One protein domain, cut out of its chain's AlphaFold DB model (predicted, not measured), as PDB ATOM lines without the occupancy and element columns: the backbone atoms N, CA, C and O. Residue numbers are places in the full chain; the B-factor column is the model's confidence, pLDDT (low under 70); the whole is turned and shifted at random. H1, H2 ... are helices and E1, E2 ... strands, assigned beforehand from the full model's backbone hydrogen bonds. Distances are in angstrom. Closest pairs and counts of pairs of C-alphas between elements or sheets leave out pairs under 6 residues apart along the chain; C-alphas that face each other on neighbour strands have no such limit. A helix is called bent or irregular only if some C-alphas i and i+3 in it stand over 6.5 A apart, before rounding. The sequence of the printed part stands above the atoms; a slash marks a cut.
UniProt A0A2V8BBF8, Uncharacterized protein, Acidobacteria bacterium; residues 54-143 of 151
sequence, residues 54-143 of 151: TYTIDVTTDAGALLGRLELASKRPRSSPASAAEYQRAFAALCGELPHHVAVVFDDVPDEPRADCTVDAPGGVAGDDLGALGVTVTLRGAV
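AT A GLANCE: This is residues 54 to 143 of the 151 residues of an uncharacterized protein of Acidobacteria bacterium (UniProt A0A2V8BBF8). A narrow wall of three antiparallel strands, ordered E1, E5, E4, has helices H1, H2 and H3 over one face, two layers in all, and its other face bare. At one end of the longest axis is the small hairpin E2 and E3; at the other is the loop of residues 120 to 133. The 90 printed residues include three named helices and five named strands, ordered E1 H1 H2 H3 E2 E3 E4 E5, of mixed class. The whole is only just compact, close to loose, with a radius of gyration of the C-alphas of 14.1 A and a flat outline of 45 by 31 by 16 A.

HOW THE PARTS SIT: Edge strand E1, residues 54 to 62, is antiparallel to inner strand E5, residues 134 to 142, with N 57 and O 139 within hydrogen-bond range at 2.8 A. E5 forms a hairpin with edge strand E4, residues 114 to 119; N 116 and O 138 are within range at 2.9 A. H1, residues 63 to 73, stands up from the sheet over E5, its line rising 48 degrees; the closest C-alphas, of Ala 63 and Val 135, are 4.9 A apart. H2, residues 84 to 92, runs along E4, at 3 degrees on the local plane, and touches H1, the closest C-alphas being Leu 67 and Phe 91, 6.9 A. H3, residues 95 to 101, is slantwise to E4 at 50 degrees on the local plane, its closest C-alphas Cys 95 and Cys 117 at 6.0 A. E2, residues 104 to 106, forms a hairpin with E3, residues 109 to 111, with N 109 and O 106 within range at 2.8 A. Every O i to N i+4 pair is within range in H1 and H2; in H3, 0 of 3 are, against 3 of 4 O i to N i+3 pairs, and it is only just irregular, C-alphas 96 and 99 being 6.7 A apart.

IN THESE COORDINATES: E1 begins at C-alpha 54 (377.748, 333.981, 190.102) and is 26.5 A long. H1 is 15.3 A, H2 12.1 A and E4 16.9 A. E5, 26.4 A, ends at C-alpha 142 (376.305, 332.545, 193.873).

THE WHOLE: The C-alphas farthest apart, of Asp 108 and Ala 126, are 46.4 A apart. The printed part has no cut. The link E4 to E5 is long, and residues 122 to 131 in it have pLDDT under 70.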
ATOM      1  N   THR A  54     379.053 333.346 189.895       94.44
ATOM      2  CA  THR A  54     377.748 333.981 190.102       94.44
ATOM      3  C   THR A  54     376.799 333.613 188.980       94.44
ATOM      4  O   THR A  54     377.197 333.172 187.898       94.44
ATOM      5  N   TYR A  55     375.511 333.784 189.236       95.19
ATOM      6  CA  TYR A  55     374.503 333.575 188.217       95.19
ATOM      7  C   TYR A  55     373.505 334.722 188.186       95.19
ATOM      8  O   TYR A  55     373.282 335.442 189.161       95.19
ATOM      9  N   THR A  56     372.875 334.872 187.029       97.19
ATOM     10  CA  THR A  56     371.704 335.719 186.839       97.19
ATOM     11  C   THR A  56     370.644 334.924 186.090       97.19
ATOM     12  O   THR A  56     370.946 334.290 185.080       97.19
ATOM     13  N   ILE A  57     369.410 334.939 186.587       97.25
ATOM     14  CA  ILE A  57     368.250 334.349 185.919       97.25
ATOM     15  C   ILE A  57     367.222 335.457 185.718       97.25
ATOM     16  O   ILE A  57     366.652 335.950 186.687       97.25
ATOM     17  N   ASP A  58     366.973 335.821 184.468       96.56
ATOM     18  CA  ASP A  58     365.925 336.764 184.097       96.56
ATOM     19  C   ASP A  58     364.661 335.996 183.711       96.56
ATOM     20  O   ASP A  58     364.667 335.181 182.783       96.56
ATOM     21  N   VAL A  59     363.572 336.258 184.429       95.06
ATOM     22  CA  VAL A  59     362.245 335.692 184.184       95.06
ATOM     23  C   VAL A  59     361.315 336.810 183.737       95.06
ATOM     24  O   VAL A  59     360.917 337.645 184.544       95.06
ATOM     25  N   THR A  60     360.938 336.816 182.462       92.81
ATOM     26  CA  THR A  60     359.943 337.750 181.921       92.81
ATOM     27  C   THR A  60     358.581 337.066 181.859       92.81
ATOM     28  O   THR A  60     358.463 335.955 181.335       92.81
ATOM     29  N   THR A  61     357.551 337.704 182.407       91.88
ATOM     30  CA  THR A  61     356.179 337.174 182.461       91.88
ATOM     31  C   THR A  61     355.153 338.312 182.510       91.88
ATOM     32  O   THR A  61     355.529 339.480 182.516       91.88
ATOM     33  N   ASP A  62     353.862 337.982 182.556       91.56
ATOM     34  CA  ASP A  62     352.779 338.963 182.691       91.56
ATOM     35  C   ASP A  62     352.788 339.642 184.076       91.56
ATOM     36  O   ASP A  62     352.773 338.977 185.122       91.56
ATOM     37  N   ALA A  63     352.786 340.978 184.084       92.00
ATOM     38  CA  ALA A  63     352.848 341.782 185.300       92.00
ATOM     39  C   ALA A  63     351.610 341.587 186.186       92.00
ATOM     40  O   ALA A  63     351.740 341.450 187.406       92.00
ATOM     41  N   GLY A  64     350.413 341.532 185.592       91.75
ATOM     42  CA  GLY A  64     349.154 341.372 186.323       91.75
ATOM     43  C   GLY A  64     349.052 340.023 187.035       91.75
ATOM     44  O   GLY A  64     348.693 339.948 188.216       91.75
ATOM     45  N   ALA A  65     349.403 338.948 186.334       91.06
ATOM     46  CA  ALA A  65     349.385 337.590 186.845       91.06
ATOM     47  C   ALA A  65     350.413 337.391 187.960       91.06
ATOM     48  O   ALA A  65     350.071 336.807 188.994       91.06
ATOM     49  N   LEU A  66     351.650 337.873 187.784       93.31
ATOM     50  CA  LEU A  66     352.671 337.749 188.822       93.31
ATOM     51  C   LEU A  66     352.318 338.588 190.054       93.31
ATOM     52  O   LEU A  66     352.375 338.064 191.168       93.31
ATOM     53  N   LEU A  67     351.895 339.844 189.873       95.19
ATOM     54  CA  LEU A  67     351.501 340.703 190.992       95.19
ATOM     55  C   LEU A  67     350.363 340.070 191.799       95.19
ATOM     56  O   LEU A  67     350.473 339.952 193.017       95.19
ATOM     57  N   GLY A  68     349.319 339.569 191.131       94.69
ATOM     58  CA  GLY A  68     348.204 338.907 191.809       94.69
ATOM     59  C   GLY A  68     348.623 337.662 192.601       94.69
ATOM     60  O   GLY A  68     348.070 337.394 193.670       94.69
ATOM     61  N   ARG A  69     349.624 336.906 192.122       94.62
ATOM     62  CA  ARG A  69     350.196 335.769 192.866       94.62
ATOM     63  C   ARG A  69     350.976 336.227 194.098       94.62
ATOM     64  O   ARG A  69     350.803 335.634 195.159       94.62
ATOM     65  N   LEU A  70     351.787 337.278 193.979       96.12
ATOM     66  CA  LEU A  70     352.555 337.828 195.101       96.12
ATOM     67  C   LEU A  70     351.651 338.439 196.175       96.12
ATOM     68  O   LEU A  70     351.875 338.221 197.365       96.12
ATOM     69  N   GLU A  71     350.599 339.156 195.777       97.19
ATOM     70  CA  GLU A  71     349.595 339.697 196.698       97.19
ATOM     71  C   GLU A  71     348.887 338.583 197.467       97.19
ATOM     72  O   GLU A  71     348.773 338.658 198.691       97.19
ATOM     73  N   LEU A  72     348.481 337.518 196.767       96.00
ATOM     74  CA  LEU A  72     347.869 336.349 197.391       96.00
ATOM     75  C   LEU A  72     348.825 335.678 198.388       96.00
ATOM     76  O   LEU A  72     348.425 335.403 199.520       96.00
ATOM     77  N   ALA A  73     350.080 335.451 197.992       94.75
ATOM     78  CA  ALA A  73     351.095 334.844 198.852       94.75
ATOM     79  C   ALA A  73     351.381 335.697 200.103       94.75
ATOM     80  O   ALA A  73     351.475 335.175 201.213       94.75
ATOM     81  N   SER A  74     351.381 337.021 199.937       95.31
ATOM     82  CA  SER A  74     351.592 338.003 201.007       95.31
ATOM     83  C   SER A  74     350.327 338.322 201.813       95.31
ATOM     84  O   SER A  74     350.353 339.208 202.669       95.31
ATOM     85  N   LYS A  75     349.198 337.655 201.525       95.88
ATOM     86  CA  LYS A  75     347.875 337.916 202.128       95.88
ATOM     87  C   LYS A  75     347.439 339.386 202.022       95.88
ATOM     88  O   LYS A  75     346.740 339.896 202.900       95.88
ATOM     89  N   ARG A  76     347.851 340.080 200.960       95.25
ATOM     90  CA  ARG A  76     347.431 341.454 200.671       95.25
ATOM     91  C   ARG A  76     346.138 341.453 199.848       95.25
ATOM     92  O   ARG A  76     345.901 340.519 199.080       95.25
ATOM     93  N   PRO A  77     345.288 342.486 199.986       95.50
ATOM     94  CA  PRO A  77     344.177 342.692 199.066       95.50
ATOM     95  C   PRO A  77     344.691 342.808 197.631       95.50
ATOM     96  O   PRO A  77     345.745 343.400 197.403       95.50
ATOM     97  N   ARG A  78     343.923 342.280 196.677       93.19
ATOM     98  CA  ARG A  78     344.265 342.382 195.261       93.19
ATOM     99  C   ARG A  78     344.219 343.837 194.807       93.19
ATOM    100  O   ARG A  78     343.197 344.497 195.008       93.19
ATOM    101  N   SER A  79     345.287 344.322 194.184       91.88
ATOM    102  CA  SER A  79     345.295 345.643 193.556       91.88
ATOM    103  C   SER A  79     344.865 345.571 192.088       91.88
ATOM    104  O   SER A  79     344.762 344.503 191.483       91.88
ATOM    105  N   SER A  80     344.564 346.739 191.518       89.12
ATOM    106  CA  SER A  80     344.282 346.902 190.089       89.12
ATOM    107  C   SER A  80     345.035 348.128 189.567       89.12
ATOM    108  O   SER A  80     344.413 349.175 189.374       89.12
ATOM    109  N   PRO A  81     346.369 348.041 189.405       89.56
ATOM    110  CA  PRO A  81     347.177 349.147 188.903       89.56
ATOM    111  C   PRO A  81     346.699 349.607 187.522       89.56
ATOM    112  O   PRO A  81     346.443 348.790 186.639       89.56
ATOM    113  N   ALA A  82     346.611 350.918 187.328       87.81
ATOM    114  CA  ALA A  82     346.167 351.552 186.089       87.81
ATOM    115  C   ALA A  82     347.333 352.097 185.247       87.81
ATOM    116  O   ALA A  82     347.117 352.790 184.257       87.81
ATOM    117  N   SER A  83     348.586 351.839 185.638       88.81
ATOM    118  CA  SER A  83     349.764 352.244 184.863       88.81
ATOM    119  C   SER A  83     350.991 351.390 185.172       88.81
ATOM    120  O   SER A  83     351.101 350.811 186.255       88.81
ATOM    121  N   ALA A  84     351.971 351.383 184.261       90.12
ATOM    122  CA  ALA A  84     353.264 350.733 184.491       90.12
ATOM    123  C   ALA A  84     353.987 351.272 185.740       90.12
ATOM    124  O   ALA A  84     354.591 350.508 186.486       90.12
ATOM    125  N   ALA A  85     353.861 352.571 186.034       92.12
ATOM    126  CA  ALA A  85     354.426 353.167 187.244       92.12
ATOM    127  C   ALA A  85     353.734 352.667 188.526       92.12
ATOM    128  O   ALA A  85     354.372 352.516 189.568       92.12
ATOM    129  N   GLU A  86     352.428 352.401 188.480       93.88
ATOM    130  CA  GLU A  86     351.708 351.781 189.597       93.88
ATOM    131  C   GLU A  86     352.081 350.315 189.776       93.88
ATOM    132  O   GLU A  86     352.347 349.914 190.909       93.88
ATOM    133  N   TYR A  87     352.210 349.555 188.684       94.50
ATOM    134  CA  TYR A  87     352.770 348.205 188.734       94.50
ATOM    135  C   TYR A  87     354.173 348.207 189.344       94.50
ATOM    136  O   TYR A  87     354.437 347.447 190.272       94.50
ATOM    137  N   GLN A  88     355.057 349.105 188.900       96.19
ATOM    138  CA  GLN A  88     356.423 349.185 189.414       96.19
ATOM    139  C   GLN A  88     356.444 349.491 190.916       96.19
ATOM    140  O   GLN A  88     357.224 348.895 191.656       96.19
ATOM    141  N   ARG A  89     355.564 350.383 191.395       96.50
ATOM    142  CA  ARG A  89     355.422 350.665 192.834       96.50
ATOM    143  C   ARG A  89     354.912 349.454 193.612       96.50
ATOM    144  O   ARG A  89     355.413 349.191 194.703       96.50
ATOM    145  N   ALA A  90     353.947 348.718 193.064       96.62
ATOM    146  CA  ALA A  90     353.425 347.511 193.694       96.62
ATOM    147  C   ALA A  90     354.504 346.419 193.795       96.62
ATOM    148  O   ALA A  90     354.715 345.865 194.875       96.62
ATOM    149  N   PHE A  91     355.260 346.186 192.716       97.44
ATOM    150  CA  PHE A  91     356.391 345.257 192.716       97.44
ATOM    151  C   PHE A  91     357.510 345.696 193.658       97.44
ATOM    152  O   PHE A  91     358.024 344.862 194.392       97.44
ATOM    153  N   ALA A  92     357.843 346.986 193.739       96.62
ATOM    154  CA  ALA A  92     358.838 347.471 194.699       96.62
ATOM    155  C   ALA A  92     358.483 347.120 196.160       96.62
ATOM    156  O   ALA A  92     359.371 346.927 196.983       96.62
ATOM    157  N   ALA A  93     357.190 346.991 196.482       96.56
ATOM    158  CA  ALA A  93     356.707 346.643 197.818       96.56
ATOM    159  C   ALA A  93     356.547 345.131 198.076       96.56
ATOM    160  O   ALA A  93     356.156 344.759 199.189       96.56
ATOM    161  N   LEU A  94     356.749 344.284 197.060       97.06
ATOM    162  CA  LEU A  94     356.465 342.841 197.099       97.06
ATOM    163  C   LEU A  94     357.584 341.962 196.527       97.06
ATOM    164  O   LEU A  94     357.613 340.773 196.815       97.06
ATOM    165  N   CYS A  95     358.513 342.509 195.740       96.06
ATOM    166  CA  CYS A  95     359.546 341.724 195.060       96.06
ATOM    167  C   CYS A  95     360.447 340.960 196.042       96.06
ATOM    168  O   CYS A  95     360.887 339.855 195.744       96.06
ATOM    169  N   GLY A  96     360.652 341.498 197.250       95.19
ATOM    170  CA  GLY A  96     361.400 340.821 198.312       95.19
ATOM    171  C   GLY A  96     360.752 339.530 198.833       95.19
ATOM    172  O   GLY A  96     361.433 338.737 199.468       95.19
ATOM    173  N   GLU A  97     359.471 339.283 198.550       95.06
ATOM    174  CA  GLU A  97     358.804 338.021 198.904       95.06
ATOM    175  C   GLU A  97     359.133 336.896 197.919       95.06
ATOM    176  O   GLU A  97     359.042 335.718 198.256       95.06
ATOM    177  N   LEU A  98     359.532 337.250 196.698       94.81
ATOM    178  CA  LEU A  98     359.707 336.323 195.586       94.81
ATOM    179  C   LEU A  98     360.726 335.203 195.888       94.81
ATOM    180  O   LEU A  98     360.385 334.051 195.613       94.81
ATOM    181  N   PRO A  99     361.894 335.472 196.518       95.50
ATOM    182  CA  PRO A  99     362.841 334.433 196.935       95.50
ATOM    183  C   PRO A  99     362.253 333.330 197.825       95.50
ATOM    184  O   PRO A  99     362.678 332.187 197.723       95.50
ATOM    185  N   HIS A 100     361.223 333.610 198.631       95.62
ATOM    186  CA  HIS A 100     360.578 332.593 199.477       95.62
ATOM    187  C   HIS A 100     359.678 331.623 198.694       95.62
ATOM    188  O   HIS A 100     359.184 330.636 199.244       95.62
ATOM    189  N   HIS A 101     359.419 331.912 197.417       94.19
ATOM    190  CA  HIS A 101     358.500 331.164 196.558       94.19
ATOM    191  C   HIS A 101     359.180 330.541 195.338       94.19
ATOM    192  O   HIS A 101     358.506 329.922 194.512       94.19
ATOM    193  N   VAL A 102     360.498 330.687 195.223       93.50
ATOM    194  CA  VAL A 102     361.300 330.105 194.147       93.50
ATOM    195  C   VAL A 102     362.444 329.301 194.745       93.50
ATOM    196  O   VAL A 102     362.969 329.642 195.796       93.50
ATOM    197  N   ALA A 103     362.829 328.227 194.066       94.19
ATOM    198  CA  ALA A 103     364.004 327.445 194.421       94.19
ATOM    199  C   ALA A 103     365.006 327.531 193.272       94.19
ATOM    200  O   ALA A 103     364.664 327.215 192.130       94.19
ATOM    201  N   VAL A 104     366.233 327.950 193.579       94.62
ATOM    202  CA  VAL A 104     367.378 327.800 192.680       94.62
ATOM    203  C   VAL A 104     368.258 326.714 193.271       94.62
ATOM    204  O   VAL A 104     368.567 326.745 194.457       94.62
ATOM    205  N   VAL A 105     368.597 325.710 192.468       94.00
ATOM    206  CA  VAL A 105     369.316 324.521 192.932       94.00
ATOM    207  C   VAL A 105     370.405 324.185 191.925       94.00
ATOM    208  O   VAL A 105     370.132 324.105 190.726       94.00
ATOM    209  N   PHE A 106     371.619 323.965 192.420       92.19
ATOM    210  CA  PHE A 106     372.767 323.493 191.651       92.19
ATOM    211  C   PHE A 106     373.229 322.164 192.243       92.19
ATOM    212  O   PHE A 106     373.584 322.130 193.414       92.19
ATOM    213  N   ASP A 107     373.217 321.079 191.467       91.50
ATOM    214  CA  ASP A 107     373.627 319.738 191.925       91.50
ATOM    215  C   ASP A 107     373.036 319.349 193.298       91.50
ATOM    216  O   ASP A 107     373.746 318.948 194.217       91.50
ATOM    217  N   ASP A 108     371.719 319.531 193.453       89.94
ATOM    218  CA  ASP A 108     370.957 319.321 194.698       89.94
ATOM    219  C   ASP A 108     371.323 320.250 195.878       89.94
ATOM    220  O   ASP A 108     370.746 320.139 196.962       89.94
ATOM    221  N   VAL A 109     372.217 321.219 195.672       91.81
ATOM    222  CA  VAL A 109     372.545 322.272 196.638       91.81
ATOM    223  C   VAL A 109     371.682 323.512 196.362       91.81
ATOM    224  O   VAL A 109     371.822 324.134 195.305       91.81
ATOM    225  N   PRO A 110     370.765 323.891 197.274       91.56
ATOM    226  CA  PRO A 110     369.936 325.077 197.098       91.56
ATOM    227  C   PRO A 110     370.742 326.367 197.303       91.56
ATOM    228  O   PRO A 110     371.589 326.437 198.193       91.56
ATOM    229  N   ASP A 111     370.415 327.395 196.521       93.31
ATOM    230  CA  ASP A 111     370.814 328.787 196.748       93.31
ATOM    231  C   ASP A 111     369.580 329.656 197.040       93.31
ATOM    232  O   ASP A 111     368.474 329.379 196.561       93.31
ATOM    233  N   GLU A 112     369.773 330.713 197.830       94.31
ATOM    234  CA  GLU A 112     368.739 331.702 198.142       94.31
ATOM    235  C   GLU A 112     368.987 332.978 197.315       94.31
ATOM    236  O   GLU A 112     369.775 333.842 197.721       94.31
ATOM    237  N   PRO A 113     368.341 333.125 196.140       96.56
ATOM    238  CA  PRO A 113     368.593 334.261 195.270       96.56
ATOM    239  C   PRO A 113     368.073 335.560 195.877       96.56
ATOM    240  O   PRO A 113     367.032 335.615 196.530       96.56
ATOM    241  N   ARG A 114     368.716 336.662 195.510       97.25
ATOM    242  CA  ARG A 114     368.108 337.993 195.594       97.25
ATOM    243  C   ARG A 114     367.269 338.242 194.352       97.25
ATOM    244  O   ARG A 114     367.670 337.844 193.261       97.25
ATOM    245  N   ALA A 115     366.139 338.920 194.517       97.50
ATOM    246  CA  ALA A 115     365.236 339.264 193.427       97.50
ATOM    247  C   ALA A 115     365.131 340.782 193.252       97.50
ATOM    248  O   ALA A 115     364.909 341.508 194.220       97.50
ATOM    249  N   ASP A 116     365.211 341.225 192.003       97.94
ATOM    250  CA  ASP A 116     364.867 342.573 191.561       97.94
ATOM    251  C   ASP A 116     363.749 342.480 190.513       97.94
ATOM    252  O   ASP A 116     363.771 341.601 189.654       97.94
ATOM    253  N   CYS A 117     362.766 343.380 190.563       97.31
ATOM    254  CA  CYS A 117     361.606 343.352 189.669       97.31
ATOM    255  C   CYS A 117     361.507 344.664 188.892       97.31
ATOM    256  O   CYS A 117     361.377 345.738 189.488       97.31
ATOM    257  N   THR A 118     361.514 344.571 187.564       96.88
ATOM    258  CA  THR A 118     361.381 345.714 186.658       96.88
ATOM    259  C   THR A 118     360.215 345.483 185.715       96.88
ATOM    260  O   THR A 118     360.180 344.494 184.992       96.88
ATOM    261  N   VAL A 119     359.248 346.390 185.736       94.56
ATOM    262  CA  VAL A 119     358.123 346.395 184.802       94.56
ATOM    263  C   VAL A 119     358.615 346.920 183.463       94.56
ATOM    264  O   VAL A 119     359.301 347.946 183.412       94.56
ATOM    265  N   ASP A 120     358.275 346.220 182.389       88.19
ATOM    266  CA  ASP A 120     358.699 346.603 181.051       88.19
ATOM    267  C   ASP A 120     358.108 347.974 180.696       88.19
ATOM    268  O   ASP A 120     356.979 348.316 181.061       88.19
ATOM    269  N   ALA A 121     358.882 348.800 179.990       74.00
ATOM    270  CA  ALA A 121     358.347 350.052 179.479       74.00
ATOM    271  C   ALA A 121     357.201 349.734 178.501       74.00
ATOM    272  O   ALA A 121     357.359 348.820 177.686       74.00
ATOM    273  N   PRO A 122     356.079 350.477 178.528       63.06
ATOM    274  CA  PRO A 122     355.053 350.322 177.506       63.06
ATOM    275  C   PRO A 122     355.720 350.541 176.145       63.06
ATOM    276  O   PRO A 122     356.286 351.606 175.883       63.06
ATOM    277  N   GLY A 123     355.754 349.492 175.318       54.22
ATOM    278  CA  GLY A 123     356.372 349.553 173.999       54.22
ATOM    279  C   GLY A 123     355.751 350.699 173.205       54.22
ATOM    280  O   GLY A 123     354.548 350.908 173.281       54.22
ATOM    281  N   GLY A 124     356.559 351.455 172.455       45.47
ATOM    282  CA  GLY A 124     356.160 352.685 171.746       45.47
ATOM    283  C   GLY A 124     355.082 352.545 170.657       45.47
ATOM    284  O   GLY A 124     354.942 353.435 169.822       45.47
ATOM    285  N   VAL A 125     354.326 351.450 170.638       44.41
ATOM    286  CA  VAL A 125     353.021 351.380 169.989       44.41
ATOM    287  C   VAL A 125     351.992 351.935 170.969       44.41
ATOM    288  O   VAL A 125     351.814 351.404 172.056       44.41
ATOM    289  N   ALA A 126     351.353 353.043 170.597       45.28
ATOM    290  CA  ALA A 126     350.335 353.732 171.384       45.28
ATOM    291  C   ALA A 126     349.087 352.853 171.600       45.28
ATOM    292  O   ALA A 126     348.059 353.032 170.952       45.28
ATOM    293  N   GLY A 127     349.200 351.875 172.489       49.53
ATOM    294  CA  GLY A 127     348.107 351.089 173.021       49.53
ATOM    295  C   GLY A 127     348.219 351.105 174.535       49.53
ATOM    296  O   GLY A 127     349.206 350.623 175.082       49.53
ATOM    297  N   ASP A 128     347.199 351.638 175.205       55.19
ATOM    298  CA  ASP A 128     347.036 351.618 176.666       55.19
ATOM    299  C   ASP A 128     346.738 350.197 177.200       55.19
ATOM    300  O   ASP A 128     346.049 350.028 178.208       55.19
ATOM    301  N   ASP A 129     347.205 349.151 176.509       59.69
ATOM    302  CA  ASP A 129     346.911 347.767 176.859       59.69
ATOM    303  C   ASP A 129     347.819 347.298 177.997       59.69
ATOM    304  O   ASP A 129     348.831 346.620 177.822       59.69
ATOM    305  N   LEU A 130     347.428 347.687 179.208       60.28
ATOM    306  CA  LEU A 130     348.024 347.215 180.454       60.28
ATOM    307  C   LEU A 130     347.874 345.696 180.639       60.28
ATOM    308  O   LEU A 130     348.552 345.139 181.499       60.28
ATOM    309  N   GLY A 131     346.994 345.037 179.874       58.59
ATOM    310  CA  GLY A 131     346.801 343.588 179.896       58.59
ATOM    311  C   GLY A 131     347.928 342.803 179.222       58.59
ATOM    312  O   GLY A 131     347.998 341.593 179.412       58.59
ATOM    313  N   ALA A 132     348.811 343.477 178.479       70.00
ATOM    314  CA  ALA A 132     350.001 342.895 177.855       70.00
ATOM    315  C   ALA A 132     351.314 343.371 178.509       70.00
ATOM    316  O   ALA A 132     352.400 343.185 177.954       70.00
ATOM    317  N   LEU A 133     351.237 344.038 179.667       86.62
ATOM    318  CA  LEU A 133     352.411 344.605 180.320       86.62
ATOM    319  C   LEU A 133     353.287 343.497 180.919       86.62
ATOM    320  O   LEU A 133     352.868 342.774 181.822       86.62
ATOM    321  N   GLY A 134     354.524 343.393 180.442       90.38
ATOM    322  CA  GLY A 134     355.505 342.459 180.978       90.38
ATOM    323  C   GLY A 134     356.177 342.962 182.259       90.38
ATOM    324  O   GLY A 134     356.256 344.160 182.540       90.38
ATOM    325  N   VAL A 135     356.677 342.022 183.053       93.62
ATOM    326  CA  VAL A 135     357.613 342.267 184.151       93.62
ATOM    327  C   VAL A 135     358.780 341.305 184.016       93.62
ATOM    328  O   VAL A 135     358.588 340.106 183.808       93.62
ATOM    329  N   THR A 136     359.989 341.830 184.166       95.81
ATOM    330  CA  THR A 136     361.215 341.046 184.267       95.81
ATOM    331  C   THR A 136     361.649 340.967 185.726       95.81
ATOM    332  O   THR A 136     361.900 341.983 186.378       95.81
ATOM    333  N   VAL A 137     361.725 339.742 186.241       97.25
ATOM    334  CA  VAL A 137     362.303 339.410 187.544       97.25
ATOM    335  C   VAL A 137     363.728 338.931 187.324       97.25
ATOM    336  O   VAL A 137     363.941 337.899 186.694       97.25
ATOM    337  N   THR A 138     364.692 339.657 187.867       97.94
ATOM    338  CA  THR A 138     366.104 339.292 187.838       97.94
ATOM    339  C   THR A 138     366.472 338.638 189.165       97.94
ATOM    340  O   THR A 138     366.490 339.293 190.206       97.94
ATOM    341  N   LEU A 139     366.764 337.340 189.128       98.06
ATOM    342  CA  LEU A 139     367.272 336.571 190.261       98.06
ATOM    343  C   LEU A 139     368.798 336.506 190.194       98.06
ATOM    344  O   LEU A 139     369.352 336.160 189.150       98.06
ATOM    345  N   ARG A 140     369.482 336.811 191.297       97.56
ATOM    346  CA  ARG A 140     370.949 336.783 191.389       97.56
ATOM    347  C   ARG A 140     371.410 336.048 192.631       97.56
ATOM    348  O   ARG A 140     370.849 336.251 193.705       97.56
ATOM    349  N   GLY A 141     372.476 335.281 192.483       95.69
ATOM    350  CA  GLY A 141     373.079 334.523 193.570       95.69
ATOM    351  C   GLY A 141     374.479 334.044 193.216       95.69
ATOM    352  O   GLY A 141     375.050 334.445 192.195       95.69
ATOM    353  N   ALA A 142     375.024 333.201 194.082       94.00
ATOM    354  CA  ALA A 142     376.305 332.545 193.873       94.00
ATOM    355  C   ALA A 142     376.072 331.055 193.634       94.00
ATOM    356  O   ALA A 142     375.204 330.445 194.253       94.00
ATOM    357  N   VAL A 143     376.851 330.462 192.736       91.38
ATOM    358  CA  VAL A 143     376.880 329.013 192.566       91.38
ATOM    359  C   VAL A 143     377.523 328.418 193.826       91.38
ATOM    360  O   VAL A 143     378.637 328.816 194.185       91.38
TER     361      VAL A 143